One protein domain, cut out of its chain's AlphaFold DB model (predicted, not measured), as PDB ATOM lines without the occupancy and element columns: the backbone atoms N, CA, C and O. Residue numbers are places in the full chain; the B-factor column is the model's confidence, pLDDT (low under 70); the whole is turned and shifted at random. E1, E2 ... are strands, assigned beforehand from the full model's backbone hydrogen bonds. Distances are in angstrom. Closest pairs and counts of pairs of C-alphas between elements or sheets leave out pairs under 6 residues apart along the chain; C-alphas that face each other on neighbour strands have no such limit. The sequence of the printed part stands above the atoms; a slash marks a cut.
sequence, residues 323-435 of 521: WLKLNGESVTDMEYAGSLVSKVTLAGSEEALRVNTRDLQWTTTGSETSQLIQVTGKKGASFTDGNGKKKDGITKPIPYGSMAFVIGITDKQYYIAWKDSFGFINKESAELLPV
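Overview. This is residues 323 to 435 of the 521 residues of the protein "SH3 domain-containing protein" of Clostridiales bacterium FE2010 (UniProt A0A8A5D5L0). Two small lobes stand side by side, each built on one strongly twisted antiparallel sheet of five strands: E1 to E5 make the first lobe, curled like part of a barrel, and E6 to E10 make the second. The long stretch of residues 376 to 402, with no named element, loops round the second lobe on the side away from the first. The printed part has 113 residues with no named helix and ten named strands, E1 to E10 in chain order; the sheets run E4 - E3 - E2 - E1 - E5 and E9 - E8 - E7 - E6 - E10. The class is all strand, though only 54 residues are in named elements, under half. The whole is compact, with a radius of gyration of the C-alphas of 13.7 A and spans of 35 by 29 by 24 A.

Arrangement. One sheet runs E9, residues 421 to 426, E8, residues 413 to 418, E7, residues 403 to 409, E6, residues 371 to 375, and E10, residues 430 to 434. E6, E7, E8 and E9 form a meander, each strand the antiparallel neighbour of the one before. The pairing of E7 is staggered: its residues 403 to 405 pair with E6, where N 373 and O 404 are 2.9 A apart, and its residues 405 to 409 with E8, where N 407 and O 415 are 2.8 A apart. In the hairpin of E8 and E9, N 416 and O 423 are 2.8 A apart. E10 is an edge strand beside E6, with N 433 and O 372 at 2.8 A. The other sheet runs E4, residues 352 to 356, E3, residues 341 to 346, E2, residues 329 to 336, E1, residues 324 to 326, and E5, residues 360 to 362. E1, E2, E3 and E4 form a second meander. E2 bends by 65 degrees at residue 332. N 329 and O 326 are 2.9 A apart between E2 and E1, N 332 and O 345 2.8 A between E2 and E3, N 353 and O 344 2.8 A between E4 and E3, and N 325 and O 361 2.8 A between E1 and E5. Between the sheets, the closest C-alphas of E2 and E7 are those of Tyr 336 and Ala 404, 7.8 A apart. E2 and E8 are near each other, with 5 pairs of C-alphas within 10 A.

Along the chain. E1 begins with C-alpha 324 at (-10.797, 27.165, 44.548) and is 7.1 A long; E5 is 6.6 A. E2 is the longest strand by residues, 17.9 A, and ends with C-alpha 336 at (-4.407, 20.823, 34.914). E3 is 15.2 A, E4 13.0 A, E6 13.2 A, E7 15.6 A, E8 14.3 A and E9 16.4 A. E10, 13.0 A, ends with C-alpha 434 at (-8.265, 35.674, 30.398).

Size, cuts and confidence. The two C-alphas farthest apart, those of Gly 348 and Lys 378, are 39.5 A from each other. The printed part has no cut. The link from E6 to E7 is long, 27 residues, and that from E5 to E6 is short but not tight, 8 residues. Mean pLDDT of the printed part is 88.0; residues 365 to 370 are under 70.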
ATOM      1  N   TRP A 323      -8.607  27.546  48.062       83.88
ATOM      2  CA  TRP A 323      -8.519  28.716  47.173       83.88
ATOM      3  C   TRP A 323      -9.450  28.640  45.969       83.88
ATOM      4  O   TRP A 323      -9.676  29.653  45.306       83.88
ATOM      5  N   LEU A 324      -9.972  27.448  45.696       87.62
ATOM      6  CA  LEU A 324     -10.797  27.165  44.548       87.62
ATOM      7  C   LEU A 324     -11.947  26.243  44.948       87.62
ATOM      8  O   LEU A 324     -11.757  25.239  45.638       87.62
ATOM      9  N   LYS A 325     -13.147  26.582  44.499       90.75
ATOM     10  CA  LYS A 325     -14.366  25.825  44.753       90.75
ATOM     11  C   LYS A 325     -15.132  25.568  43.467       90.75
ATOM     12  O   LYS A 325     -14.997  26.312  42.502       90.75
ATOM     13  N   LEU A 326     -15.975  24.547  43.475       91.56
ATOM     14  CA  LEU A 326     -16.978  24.306  42.445       91.56
ATOM     15  C   LEU A 326     -18.309  24.044  43.138       91.56
ATOM     16  O   LEU A 326     -18.407  23.120  43.937       91.56
ATOM     17  N   ASN A 327     -19.328  24.859  42.854       90.31
ATOM     18  CA  ASN A 327     -20.654  24.731  43.475       90.31
ATOM     19  C   ASN A 327     -20.612  24.662  45.019       90.31
ATOM     20  O   ASN A 327     -21.369  23.922  45.636       90.31
ATOM     21  N   GLY A 328     -19.708  25.425  45.645       88.50
ATOM     22  CA  GLY A 328     -19.506  25.437  47.099       88.50
ATOM     23  C   GLY A 328     -18.525  24.385  47.636       88.50
ATOM     24  O   GLY A 328     -17.965  24.605  48.719       88.50
ATOM     25  N   GLU A 329     -18.243  23.329  46.870       90.94
ATOM     26  CA  GLU A 329     -17.321  22.249  47.238       90.94
ATOM     27  C   GLU A 329     -15.861  22.634  47.002       90.94
ATOM     28  O   GLU A 329     -15.517  23.248  45.993       90.94
ATOM     29  N   SER A 330     -14.984  22.261  47.932       91.31
ATOM     30  CA  SER A 330     -13.551  22.561  47.857       91.31
ATOM     31  C   SER A 330     -12.850  21.727  46.785       91.31
ATOM     32  O   SER A 330     -12.959  20.504  46.785       91.31
ATOM     33  N   VAL A 331     -12.041  22.369  45.939       89.94
ATOM     34  CA  VAL A 331     -11.075  21.670  45.078       89.94
ATOM     35  C   VAL A 331      -9.879  21.245  45.928       89.94
ATOM     36  O   VAL A 331      -9.300  22.084  46.623       89.94
ATOM     37  N   THR A 332      -9.515  19.966  45.893       87.12
ATOM     38  CA  THR A 332      -8.401  19.377  46.657       87.12
ATOM     39  C   THR A 332      -7.158  19.138  45.814       87.12
ATOM     40  O   THR A 332      -6.054  19.254  46.337       87.12
ATOM     41  N   ASP A 333      -7.332  18.866  44.522       88.44
ATOM     42  CA  ASP A 333      -6.242  18.654  43.575       88.44
ATOM     43  C   ASP A 333      -6.578  19.248  42.200       88.44
ATOM     44  O   ASP A 333      -7.748  19.394  41.825       88.44
ATOM     45  N   MET A 334      -5.541  19.603  41.446       89.94
ATOM     46  CA  MET A 334      -5.652  20.145  40.102       89.94
ATOM     47  C   MET A 334      -4.667  19.462  39.158       89.94
ATOM     48  O   MET A 334      -3.494  19.826  39.070       89.94
ATOM     49  N   GLU A 335      -5.193  18.546  38.348       90.94
ATOM     50  CA  GLU A 335      -4.404  17.842  37.339       90.94
ATOM     51  C   GLU A 335      -3.928  18.801  36.235       90.94
ATOM     52  O   GLU A 335      -2.779  18.731  35.790       90.94
ATOM     53  N   TYR A 336      -4.799  19.717  35.789       90.94
ATOM     54  CA  TYR A 336      -4.407  20.823  34.914       90.94
ATOM     55  C   TYR A 336      -5.368  22.014  34.971       90.94
ATOM     56  O   TYR A 336      -6.585  21.858  35.088       90.94
ATOM     57  N   ALA A 337      -4.802  23.208  34.773       91.00
ATOM     58  CA  ALA A 337      -5.532  24.453  34.553       91.00
ATOM     59  C   ALA A 337      -5.672  24.737  33.053       91.00
ATOM     60  O   ALA A 337      -4.695  24.632  32.311       91.00
ATOM     61  N   GLY A 338      -6.858  25.139  32.606       90.12
ATOM     62  CA  GLY A 338      -7.087  25.638  31.248       90.12
ATOM     63  C   GLY A 338      -7.912  26.916  31.251       90.12
ATOM     64  O   GLY A 338      -8.582  27.217  32.230       90.12
ATOM     65  N   SER A 339      -7.874  27.677  30.162       86.38
ATOM     66  CA  SER A 339      -8.709  28.875  30.015       86.38
ATOM     67  C   SER A 339     -10.183  28.555  29.780       86.38
ATOM     68  O   SER A 339     -11.032  29.411  30.016       86.38
ATOM     69  N   LEU A 340     -10.471  27.332  29.323       81.12
ATOM     70  CA  LEU A 340     -11.817  26.852  29.017       81.12
ATOM     71  C   LEU A 340     -12.218  25.672  29.889       81.12
ATOM     72  O   LEU A 340     -13.291  25.673  30.478       81.12
ATOM     73  N   VAL A 341     -11.355  24.662  29.956       84.81
ATOM     74  CA  VAL A 341     -11.597  23.447  30.729       84.81
ATOM     75  C   VAL A 341     -10.413  23.213  31.642       84.81
ATOM     76  O   VAL A 341      -9.269  23.157  31.185       84.81
ATOM     77  N   SER A 342     -10.705  23.026  32.919       89.81
ATOM     78  CA  SER A 342      -9.752  22.533  33.908       89.81
ATOM     79  C   SER A 342     -10.126  21.109  34.302       89.81
ATOM     80  O   SER A 342     -11.254  20.666  34.073       89.81
ATOM     81  N   LYS A 343      -9.176  20.374  34.879       91.88
ATOM     82  CA  LYS A 343      -9.460  19.075  35.489       91.88
ATOM     83  C   LYS A 343      -9.038  19.099  36.947       91.88
ATOM     84  O   LYS A 343      -7.871  19.356  37.242       91.88
ATOM     85  N   VAL A 344     -10.012  18.888  37.823       92.50
ATOM     86  CA  VAL A 344      -9.898  19.102  39.268       92.50
ATOM     87  C   VAL A 344     -10.497  17.933  40.035       92.50
ATOM     88  O   VAL A 344     -11.444  17.305  39.567       92.50
ATOM     89  N   THR A 345      -9.988  17.679  41.231       92.75
ATOM     90  CA  THR A 345     -10.582  16.740  42.189       92.75
ATOM     91  C   THR A 345     -11.277  17.545  43.279       92.75
ATOM     92  O   THR A 345     -10.715  18.517  43.786       92.75
ATOM     93  N   LEU A 346     -12.513  17.176  43.613       91.75
ATOM     94  CA  LEU A 346     -13.271  17.797  44.700       91.75
ATOM     95  C   LEU A 346     -13.061  17.032  46.009       91.75
ATOM     96  O   LEU A 346     -12.754  15.839  46.007       91.75
ATOM     97  N   ALA A 347     -13.257  17.710  47.137       87.75
ATOM     98  CA  ALA A 347     -13.238  17.084  48.453       87.75
ATOM     99  C   ALA A 347     -14.230  15.907  48.517       87.75
ATOM    100  O   ALA A 347     -15.376  16.026  48.098       87.75
ATOM    101  N   GLY A 348     -13.769  14.760  49.023       85.94
ATOM    102  CA  GLY A 348     -14.568  13.532  49.099       85.94
ATOM    103  C   GLY A 348     -14.683  12.733  47.792       85.94
ATOM    104  O   GLY A 348     -15.288  11.665  47.815       85.94
ATOM    105  N   SER A 349     -14.097  13.200  46.682       88.81
ATOM    106  CA  SER A 349     -14.016  12.452  45.419       88.81
ATOM    107  C   SER A 349     -12.652  11.780  45.254       88.81
ATOM    108  O   SER A 349     -11.619  12.388  45.534       88.81
ATOM    109  N   GLU A 350     -12.641  10.548  44.742       87.44
ATOM    110  CA  GLU A 350     -11.416   9.862  44.298       87.44
ATOM    111  C   GLU A 350     -11.083  10.157  42.827       87.44
ATOM    112  O   GLU A 350      -9.945   9.977  42.395       87.44
ATOM    113  N   GLU A 351     -12.060  10.636  42.051       90.69
ATOM    114  CA  GLU A 351     -11.913  10.884  40.620       90.69
ATOM    115  C   GLU A 351     -11.865  12.379  40.295       90.69
ATOM    116  O   GLU A 351     -12.585  13.204  40.870       90.69
ATOM    117  N   ALA A 352     -11.009  12.712  39.327       91.69
ATOM    118  CA  ALA A 352     -10.844  14.063  38.822       91.69
ATOM    119  C   ALA A 352     -11.859  14.360  37.708       91.69
ATOM    120  O   ALA A 352     -11.919  13.665  36.689       91.69
ATOM    121  N   LEU A 353     -12.596  15.454  37.866       91.00
ATOM    122  CA  LEU A 353     -13.656  15.906  36.976       91.00
ATOM    123  C   LEU A 353     -13.128  16.946  35.995       91.00
ATOM    124  O   LEU A 353     -12.363  17.842  36.362       91.00
ATOM    125  N   ARG A 354     -13.568  16.863  34.738       88.25
ATOM    126  CA  ARG A 354     -13.397  17.965  33.787       88.25
ATOM    127  C   ARG A 354     -14.499  18.976  34.022       88.25
ATOM    128  O   ARG A 354     -15.670  18.621  34.034       88.25
ATOM    129  N   VAL A 355     -14.113  20.228  34.179       87.44
ATOM    130  CA  VAL A 355     -15.032  21.305  34.535       87.44
ATOM    131  C   VAL A 355     -14.783  22.489  33.628       87.44
ATOM    132  O   VAL A 355     -13.645  22.728  33.206       87.44
ATOM    133  N   ASN A 356     -15.834  23.243  33.328       85.69
ATOM    134  CA  ASN A 356     -15.639  24.533  32.695       85.69
ATOM    135  C   ASN A 356     -14.895  25.429  33.685       85.69
ATOM    136  O   ASN A 356     -15.306  25.575  34.835       85.69
ATOM    137  N   THR A 357     -13.784  26.017  33.252       87.50
ATOM    138  CA  THR A 357     -12.961  26.851  34.126       87.50
ATOM    139  C   THR A 357     -13.747  28.033  34.682       87.50
ATOM    140  O   THR A 357     -13.492  28.446  35.808       87.50
ATOM    141  N   ARG A 358     -14.725  28.553  33.928       85.06
ATOM    142  CA  ARG A 358     -15.572  29.669  34.377       85.06
ATOM    143  C   ARG A 358     -16.478  29.314  35.563       85.06
ATOM    144  O   ARG A 358     -16.921  30.216  36.259       85.06
ATOM    145  N   ASP A 359     -16.748  28.026  35.780       86.81
ATOM    146  CA  ASP A 359     -17.610  27.561  36.872       86.81
ATOM    147  C   ASP A 359     -16.834  27.458  38.197       86.81
ATOM    148  O   ASP A 359     -17.426  27.303  39.268       86.81
ATOM    149  N   LEU A 360     -15.501  27.553  38.139       88.50
ATOM    150  CA  LEU A 360     -14.651  27.557  39.316       88.50
ATOM    151  C   LEU A 360     -14.740  28.903  40.042       88.50
ATOM    152  O   LEU A 360     -14.568  29.975  39.463       88.50
ATOM    153  N   GLN A 361     -14.957  28.827  41.347       87.44
ATOM    154  CA  GLN A 361     -15.103  29.960  42.245       87.44
ATOM    155  C   GLN A 361     -13.826  30.152  43.048       87.44
ATOM    156  O   GLN A 361     -13.346  29.236  43.715       87.44
ATOM    157  N   TRP A 362     -13.298  31.364  43.025       83.44
ATOM    158  CA  TRP A 362     -12.113  31.728  43.786       83.44
ATOM    159  C   TRP A 362     -12.495  32.204  45.171       83.44
ATOM    160  O   TRP A 362     -13.430  32.984  45.333       83.44
ATOM    161  N   THR A 363     -11.756  31.751  46.176       79.25
ATOM    162  CA  THR A 363     -11.976  32.178  47.567       79.25
ATOM    163  C   THR A 363     -10.895  33.132  48.066       79.25
ATOM    164  O   THR A 363     -10.992  33.651  49.176       79.25
ATOM    165  N   THR A 364      -9.867  33.382  47.255       72.25
ATOM    166  CA  THR A 364      -8.815  34.356  47.547       72.25
ATOM    167  C   THR A 364      -9.345  35.776  47.385       72.25
ATOM    168  O   THR A 364     -10.033  36.078  46.413       72.25
ATOM    169  N   THR A 365      -8.974  36.674  48.291       62.19
ATOM    170  CA  THR A 365      -9.292  38.102  48.166       62.19
ATOM    171  C   THR A 365      -8.426  38.753  47.073       62.19
ATOM    172  O   THR A 365      -7.282  38.352  46.839       62.19
ATOM    173  N   GLY A 366      -8.960  39.767  46.382       51.50
ATOM    174  CA  GLY A 366      -8.172  40.636  45.495       51.50
ATOM    175  C   GLY A 366      -8.372  40.476  43.982       51.50
ATOM    176  O   GLY A 366      -7.768  41.244  43.236       51.50
ATOM    177  N   SER A 367      -9.222  39.559  43.502       49.47
ATOM    178  CA  SER A 367      -9.690  39.588  42.105       49.47
ATOM    179  C   SER A 367     -11.072  38.954  41.947       49.47
ATOM    180  O   SER A 367     -11.278  37.826  42.382       49.47
ATOM    181  N   GLU A 368     -11.994  39.653  41.277       50.16
ATOM    182  CA  GLU A 368     -13.289  39.095  40.845       50.16
ATOM    183  C   GLU A 368     -13.144  38.172  39.621       50.16
ATOM    184  O   GLU A 368     -14.021  37.357  39.352       50.16
ATOM    185  N   THR A 369     -12.024  38.258  38.890       55.53
ATOM    186  CA  THR A 369     -11.774  37.459  37.680       55.53
ATOM    187  C   THR A 369     -10.509  36.619  37.816       55.53
ATOM    188  O   THR A 369      -9.418  37.163  38.025       55.53
ATOM    189  N   SER A 370     -10.618  35.301  37.637       64.31
ATOM    190  CA  SER A 370      -9.451  34.423  37.505       64.31
ATOM    191  C   SER A 370      -8.535  34.895  36.386       64.31
ATOM    192  O   SER A 370      -8.988  35.125  35.264       64.31
ATOM    193  N   GLN A 371      -7.234  34.921  36.652       80.50
ATOM    194  CA  GLN A 371      -6.232  35.084  35.610       80.50
ATOM    195  C   GLN A 371      -5.444  33.789  35.446       80.50
ATOM    196  O   GLN A 371      -5.026  33.165  36.426       80.50
ATOM    197  N   LEU A 372      -5.234  33.383  34.195       89.81
ATOM    198  CA  LEU A 372      -4.245  32.372  33.859       89.81
ATOM    199  C   LEU A 372      -3.001  33.048  33.309       89.81
ATOM    200  O   LEU A 372      -3.041  34.165  32.799       89.81
ATOM    201  N   ILE A 373      -1.901  32.320  33.349       94.06
ATOM    202  CA  ILE A 373      -0.778  32.569  32.460       94.06
ATOM    203  C   ILE A 373      -0.707  31.483  31.399       94.06
ATOM    204  O   ILE A 373      -1.136  30.353  31.626       94.06
ATOM    205  N   GLN A 374      -0.095  31.812  30.267       95.12
ATOM    206  CA  GLN A 374       0.547  30.844  29.388       95.12
ATOM    207  C   GLN A 374       2.043  31.122  29.357       95.12
ATOM    208  O   GLN A 374       2.479  32.245  29.117       95.12
ATOM    209  N   VAL A 375       2.847  30.079  29.531       97.06
ATOM    210  CA  VAL A 375       4.303  30.183  29.420       97.06
ATOM    211  C   VAL A 375       4.706  30.387  27.960       97.06
ATOM    212  O   VAL A 375       4.508  29.511  27.117       97.06
ATOM    213  N   THR A 376       5.334  31.520  27.656       95.50
ATOM    214  CA  THR A 376       5.781  31.904  26.303       95.50
ATOM    215  C   THR A 376       7.308  31.975  26.176       95.50
ATOM    216  O   THR A 376       7.861  32.024  25.070       95.50
ATOM    217  N   GLY A 377       8.032  31.874  27.296       94.62
ATOM    218  CA  GLY A 377       9.490  31.843  27.330       94.62
ATOM    219  C   GLY A 377      10.078  30.721  26.465       94.62
ATOM    220  O   GLY A 377       9.698  29.553  26.566       94.62
ATOM    221  N   LYS A 378      11.063  31.038  25.609       88.88
ATOM    222  CA  LYS A 378      11.662  30.065  24.663       88.88
ATOM    223  C   LYS A 378      12.235  28.813  25.345       88.88
ATOM    224  O   LYS A 378      12.232  27.743  24.736       88.88
ATOM    225  N   LYS A 379      12.738  28.959  26.574       90.88
ATOM    226  CA  LYS A 379      13.299  27.879  27.404       90.88
ATOM    227  C   LYS A 379      12.306  27.355  28.458       90.88
ATOM    228  O   LYS A 379      12.705  26.552  29.293       90.88
ATOM    229  N   GLY A 380      11.043  27.777  28.399       94.75
ATOM    230  CA  GLY A 380      10.076  27.600  29.480       94.75
ATOM    231  C   GLY A 380      10.202  28.681  30.556       94.75
ATOM    232  O   GLY A 380      10.916  29.670  30.361       94.75
ATOM    233  N   ALA A 381       9.528  28.467  31.684       96.81
ATOM    234  CA  ALA A 381       9.580  29.325  32.864       96.81
ATOM    235  C   ALA A 381      10.244  28.599  34.041       96.81
ATOM    236  O   ALA A 381       9.916  27.454  34.350       96.81
ATOM    237  N   SER A 382      11.196  29.253  34.702       95.56
ATOM    238  CA  SER A 382      11.743  28.754  35.968       95.56
ATOM    239  C   SER A 382      10.710  28.940  37.072       95.56
ATOM    240  O   SER A 382      10.161  30.030  37.188       95.56
ATOM    241  N   PHE A 383      10.485  27.900  37.875       95.31
ATOM    242  CA  PHE A 383       9.547  27.912  38.994       95.31
ATOM    243  C   PHE A 383      10.311  27.919  40.320       95.31
ATOM    244  O   PHE A 383      11.110  27.009  40.580       95.31
ATOM    245  N   THR A 384      10.117  28.966  41.119       94.19
ATOM    246  CA  THR A 384      10.909  29.219  42.330       94.19
ATOM    247  C   THR A 384      10.046  29.485  43.557       94.19
ATOM    248  O   THR A 384       8.882  29.853  43.440       94.19
ATOM    249  N   ASP A 385      10.616  29.335  44.747       90.94
ATOM    250  CA  ASP A 385      10.072  29.920  45.971       90.94
ATOM    251  C   ASP A 385      10.247  31.446  45.990       90.94
ATOM    252  O   ASP A 385      10.829  32.047  45.074       90.94
ATOM    253  N   GLY A 386       9.722  32.090  47.029       89.00
ATOM    254  CA  GLY A 386       9.847  33.533  47.220       89.00
ATOM    255  C   GLY A 386      11.243  33.995  47.631       89.00
ATOM    256  O   GLY A 386      11.483  35.198  47.697       89.00
ATOM    257  N   ASN A 387      12.172  33.069  47.873       89.62
ATOM    258  CA  ASN A 387      13.598  33.342  48.057       89.62
ATOM    259  C   ASN A 387      14.391  33.159  46.743       89.62
ATOM    260  O   ASN A 387      15.617  33.283  46.734       89.62
ATOM    261  N   GLY A 388      13.710  32.863  45.628       90.50
ATOM    262  CA  GLY A 388      14.309  32.657  44.310       90.50
ATOM    263  C   GLY A 388      14.997  31.300  44.127       90.50
ATOM    264  O   GLY A 388      15.650  31.082  43.102       90.50
ATOM    265  N   LYS A 389      14.867  30.375  45.084       90.75
ATOM    266  CA  LYS A 389      15.372  29.002  44.952       90.75
ATOM    267  C   LYS A 389      14.386  28.175  44.139       90.75
ATOM    268  O   LYS A 389      13.186  28.415  44.170       90.75
ATOM    269  N   LYS A 390      14.873  27.183  43.393       90.69
ATOM    270  CA  LYS A 390      13.981  26.244  42.692       90.69
ATOM    271  C   LYS A 390      13.113  25.508  43.712       90.69
ATOM    272  O   LYS A 390      13.644  25.090  44.734       90.69
ATOM    273  N   LYS A 391      11.824  25.336  43.413       87.06
ATOM    274  CA  LYS A 391      10.931  24.535  44.260       87.06
ATOM    275  C   LYS A 391      11.375  23.074  44.273       87.06
ATOM    276  O   LYS A 391      11.720  22.514  43.225       87.06
ATOM    277  N   ASP A 392      11.342  22.476  45.455       82.38
ATOM    278  CA  ASP A 392      11.687  21.073  45.644       82.38
ATOM    279  C   ASP A 392      10.771  20.170  44.805       82.38
ATOM    280  O   ASP A 392       9.627  20.497  44.498       82.38
ATOM    281  N   GLY A 393      11.324  19.066  44.300       83.06
ATOM    282  CA  GLY A 393      10.633  18.187  43.347       83.06
ATOM    283  C   GLY A 393      10.503  18.738  41.915       83.06
ATOM    284  O   GLY A 393      10.247  17.965  40.986       83.06
ATOM    285  N   ILE A 394      10.761  20.030  41.670       84.50
ATOM    286  CA  ILE A 394      10.654  20.653  40.342       84.50
ATOM    287  C   ILE A 394      12.041  20.842  39.715       84.50
ATOM    288  O   ILE A 394      12.708  21.869  39.830       84.50
ATOM    289  N   THR A 395      12.491  19.817  38.989       84.50
ATOM    290  CA  THR A 395      13.838  19.789  38.385       84.50
ATOM    291  C   THR A 395      13.921  20.429  36.997       84.50
ATOM    292  O   THR A 395      15.008  20.813  36.555       84.50
ATOM    293  N   LYS A 396      12.787  20.565  36.300       90.25
ATOM    294  CA  LYS A 396      12.698  21.112  34.938       90.25
ATOM    295  C   LYS A 396      11.883  22.409  34.923       90.25
ATOM    296  O   LYS A 396      10.917  22.505  35.678       90.25
ATOM    297  N   PRO A 397      12.224  23.375  34.050       93.62
ATOM    298  CA  PRO A 397      11.370  24.532  33.802       93.62
ATOM    299  C   PRO A 397       9.965  24.107  33.371       93.62
ATOM    300  O   PRO A 397       9.801  23.089  32.690       93.62
ATOM    301  N   ILE A 398       8.976  24.930  33.708       95.25
ATOM    302  CA  ILE A 398       7.616  24.812  33.196       95.25
ATOM    303  C   ILE A 398       7.673  24.946  31.666       95.25
ATOM    304  O   ILE A 398       8.201  25.947  31.168       95.25
ATOM    305  N   PRO A 399       7.192  23.953  30.896       94.69
ATOM    306  CA  PRO A 399       7.311  23.963  29.442       94.69
ATOM    307  C   PRO A 399       6.584  25.135  28.775       94.69
ATOM    308  O   PRO A 399       5.540  25.582  29.245       94.69
ATOM    309  N   TYR A 400       7.099  25.579  27.624       95.94
ATOM    310  CA  TYR A 400       6.390  26.512  26.741       95.94
ATOM    311  C   TYR A 400       4.988  25.988  26.405       95.94
ATOM    312  O   TYR A 400       4.832  24.810  26.089       95.94
ATOM    313  N   GLY A 401       4.001  26.880  26.405       94.19
ATOM    314  CA  GLY A 401       2.601  26.585  26.121       94.19
ATOM    315  C   GLY A 401       1.810  26.113  27.338       94.19
ATOM    316  O   GLY A 401       0.588  26.054  27.249       94.19
ATOM    317  N   SER A 402       2.475  25.783  28.453       95.94
ATOM    318  CA  SER A 402       1.790  25.371  29.682       95.94
ATOM    319  C   SER A 402       1.002  26.530  30.269       95.94
ATOM    320  O   SER A 402       1.461  27.675  30.205       95.94
ATOM    321  N   MET A 403      -0.132  26.220  30.882       94.62
ATOM    322  CA  MET A 403      -0.970  27.193  31.567       94.62
ATOM    323  C   MET A 403      -1.016  26.936  33.064       94.62
ATOM    324  O   MET A 403      -0.915  25.796  33.514       94.62
ATOM    325  N   ALA A 404      -1.174  28.009  33.826       94.00
ATOM    326  CA  ALA A 404      -1.281  27.948  35.273       94.00
ATOM    327  C   ALA A 404      -2.183  29.065  35.774       94.00
ATOM    328  O   ALA A 404      -2.255  30.136  35.170       94.00
ATOM    329  N   PHE A 405      -2.834  28.817  36.897       91.38
ATOM    330  CA  PHE A 405      -3.620  29.822  37.585       91.38
ATOM    331  C   PHE A 405      -2.726  30.792  38.353       91.38
ATOM    332  O   PHE A 405      -1.775  30.377  39.019       91.38
ATOM    333  N   VAL A 406      -3.040  32.082  38.259       89.81
ATOM    334  CA  VAL A 406      -2.344  33.144  38.984       89.81
ATOM    335  C   VAL A 406      -3.018  33.346  40.328       89.81
ATOM    336  O   VAL A 406      -4.196  33.675  40.400       89.81
ATOM    337  N   ILE A 407      -2.239  33.165  41.387       87.06
ATOM    338  CA  ILE A 407      -2.644  33.424  42.764       87.06
ATOM    339  C   ILE A 407      -2.282  34.860  43.148       87.06
ATOM    340  O   ILE A 407      -3.050  35.524  43.827       87.06
ATOM    341  N   GLY A 408      -1.133  35.373  42.705       86.31
ATOM    342  CA  GLY A 408      -0.692  36.730  43.035       86.31
ATOM    343  C   GLY A 408       0.188  37.347  41.958       86.31
ATOM    344  O   GLY A 408       0.799  36.648  41.147       86.31
ATOM    345  N   ILE A 409       0.272  38.675  41.949       87.31
ATOM    346  CA  ILE A 409       1.058  39.435  40.975       87.31
ATOM    347  C   ILE A 409       1.954  40.413  41.723       87.31
ATOM    348  O   ILE A 409       1.480  41.206  42.528       87.31
ATOM    349  N   THR A 410       3.251  40.369  41.431       87.75
ATOM    350  CA  THR A 410       4.224  41.380  41.871       87.75
ATOM    351  C   THR A 410       4.691  42.189  40.667       87.75
ATOM    352  O   THR A 410       4.275  41.916  39.541       87.75
ATOM    353  N   ASP A 411       5.589  43.155  40.845       88.69
ATOM    354  CA  ASP A 411       6.125  43.934  39.721       88.69
ATOM    355  C   ASP A 411       6.772  43.043  38.651       88.69
ATOM    356  O   ASP A 411       6.499  43.197  37.459       88.69
ATOM    357  N   LYS A 412       7.580  42.064  39.078       92.81
ATOM    358  CA  LYS A 412       8.442  41.256  38.194       92.81
ATOM    359  C   LYS A 412       7.962  39.825  37.979       92.81
ATOM    360  O   LYS A 412       8.431  39.167  37.047       92.81
ATOM    361  N   GLN A 413       7.073  39.318  38.829       95.38
ATOM    362  CA  GLN A 413       6.732  37.898  38.864       95.38
ATOM    363  C   GLN A 413       5.221  37.663  38.958       95.38
ATOM    364  O   GLN A 413       4.469  38.507  39.446       95.38
ATOM    365  N   TYR A 414       4.802  36.487  38.499       94.06
ATOM    366  CA  TYR A 414       3.515  35.886  38.833       94.06
ATOM    367  C   TYR A 414       3.745  34.837  39.917       94.06
ATOM    368  O   TYR A 414       4.677  34.043  39.791       94.06
ATOM    369  N   TYR A 415       2.903  34.820  40.944       92.88
ATOM    370  CA  TYR A 415       2.789  33.714  41.887       92.88
ATOM    371  C   TYR A 415       1.664  32.800  41.411       92.88
ATOM    372  O   TYR A 415       0.535  33.260  41.240       92.88
ATOM    373  N   ILE A 416       1.977  31.539  41.136       92.62
ATOM    374  CA  ILE A 416       1.081  30.608  40.449       92.62
ATOM    375  C   ILE A 416       0.908  29.313  41.236       92.62
ATOM    376  O   ILE A 416       1.816  28.887  41.956       92.62
ATOM    377  N   ALA A 417      -0.238  28.668  41.035       89.62
ATOM    378  CA  ALA A 417      -0.434  27.262  41.365       89.62
ATOM    379  C   ALA A 417       0.087  26.406  40.204       89.62
ATOM    380  O   ALA A 417      -0.319  26.594  39.054       89.62
ATOM    381  N   TRP A 418       1.002  25.483  40.483       89.69
ATOM    382  CA  TRP A 418       1.589  24.606  39.478       89.69
ATOM    383  C   TRP A 418       1.754  23.195  40.030       89.69
ATOM    384  O   TRP A 418       2.660  22.937  40.830       89.69
ATOM    385  N   LYS A 419       0.904  22.276  39.546       83.62
ATOM    386  CA  LYS A 419       0.725  20.942  40.142       83.62
ATOM    387  C   LYS A 419       0.376  21.098  41.632       83.62
ATOM    388  O   LYS A 419      -0.340  22.029  41.986       83.62
ATOM    389  N   ASP A 420       0.977  20.289  42.496       75.75
ATOM    390  CA  ASP A 420       0.725  20.265  43.943       75.75
ATOM    391  C   ASP A 420       1.488  21.362  44.712       75.75
ATOM    392  O   ASP A 420       1.731  21.241  45.914       75.75
ATOM    393  N   SER A 421       1.955  22.413  44.027       86.19
ATOM    394  CA  SER A 421       2.881  23.392  44.598       86.19
ATOM    395  C   SER A 421       2.573  24.823  44.158       86.19
ATOM    396  O   SER A 421       1.943  25.067  43.129       86.19
ATOM    397  N   PHE A 422       3.061  25.789  44.933       89.00
ATOM    398  CA  PHE A 422       2.877  27.221  44.692       89.00
ATOM    399  C   PHE A 422       4.229  27.915  44.642       89.00
ATOM    400  O   PHE A 422       5.120  27.593  45.429       89.00
ATOM    401  N   GLY A 423       4.400  28.856  43.720       92.50
ATOM    402  CA  GLY A 423       5.696  29.489  43.500       92.50
ATOM    403  C   GLY A 423       5.661  30.581  42.444       92.50
ATOM    404  O   GLY A 423       4.628  30.866  41.842       92.50
ATOM    405  N   PHE A 424       6.813  31.196  42.215       94.94
ATOM    406  CA  PHE A 424       6.970  32.312  41.300       94.94
ATOM    407  C   PHE A 424       7.486  31.884  39.933       94.94
ATOM    408  O   PHE A 424       8.342  31.004  39.812       94.94
ATOM    409  N   ILE A 425       7.022  32.600  38.912       96.75
ATOM    410  CA  ILE A 425       7.634  32.668  37.586       96.75
ATOM    411  C   ILE A 425       7.866  34.131  37.197       96.75
ATOM    412  O   ILE A 425       7.120  35.020  37.603       96.75
ATOM    413  N   ASN A 426       8.882  34.406  36.379       96.00
ATOM    414  CA  ASN A 426       9.128  35.762  35.876       96.00
ATOM    415  C   ASN A 426       8.077  36.155  34.833       96.00
ATOM    416  O   ASN A 426       7.784  35.358  33.936       96.00
ATOM    417  N   LYS A 427       7.587  37.399  34.879       95.50
ATOM    418  CA  LYS A 427       6.606  37.897  33.899       95.50
ATOM    419  C   LYS A 427       7.112  37.830  32.461       95.50
ATOM    420  O   LYS A 427       6.367  37.481  31.570       95.50
ATOM    421  N   GLU A 428       8.401  38.039  32.221       96.12
ATOM    422  CA  GLU A 428       8.995  37.913  30.878       96.12
ATOM    423  C   GLU A 428       8.901  36.494  30.279       96.12
ATOM    424  O   GLU A 428       9.136  36.296  29.087       96.12
ATOM    425  N   SER A 429       8.608  35.482  31.103       97.12
ATOM    426  CA  SER A 429       8.498  34.088  30.666       97.12
ATOM    427  C   SER A 429       7.067  33.639  30.370       97.12
ATOM    428  O   SER A 429       6.889  32.509  29.904       97.12
ATOM    429  N   ALA A 430       6.065  34.485  30.620       96.75
ATOM    430  CA  ALA A 430       4.663  34.133  30.455       96.75
ATOM    431  C   ALA A 430       3.780  35.349  30.148       96.75
ATOM    432  O   ALA A 430       4.082  36.471  30.526       96.75
ATOM    433  N   GLU A 431       2.654  35.115  29.493       93.50
ATOM    434  CA  GLU A 431       1.659  36.147  29.198       93.50
ATOM    435  C   GLU A 431       0.370  35.838  29.953       93.50
ATOM    436  O   GLU A 431       0.008  34.668  30.101       93.50
ATOM    437  N   LEU A 432      -0.314  36.879  30.436       91.31
ATOM    438  CA  LEU A 432      -1.641  36.722  31.024       91.31
ATOM    439  C   LEU A 432      -2.639  36.296  29.953       91.31
ATOM    440  O   LEU A 432      -2.653  36.825  28.841       91.31
ATOM    441  N   LEU A 433      -3.503  35.368  30.332       86.69
ATOM    442  CA  LEU A 433      -4.622  34.900  29.546       86.69
ATOM    443  C   LEU A 433      -5.908  35.079  30.355       86.69
ATOM    444  O   LEU A 433      -5.959  34.641  31.510       86.69
ATOM    445  N   PRO A 434      -6.957  35.678  29.767       79.25
ATOM    446  CA  PRO A 434      -8.265  35.674  30.398       79.25
ATOM    447  C   PRO A 434      -8.820  34.243  30.445       79.25
ATOM    448  O   PRO A 434      -8.556  33.430  29.551       79.25
ATOM    449  N   VAL A 435      -9.622  33.948  31.471       75.62
ATOM    450  CA  VAL A 435     -10.574  32.833  31.388       75.62
ATOM    451  C   VAL A 435     -11.563  33.178  30.285       75.62
ATOM    452  O   VAL A 435     -12.141  34.262  30.285       75.62
TER     453      VAL A 435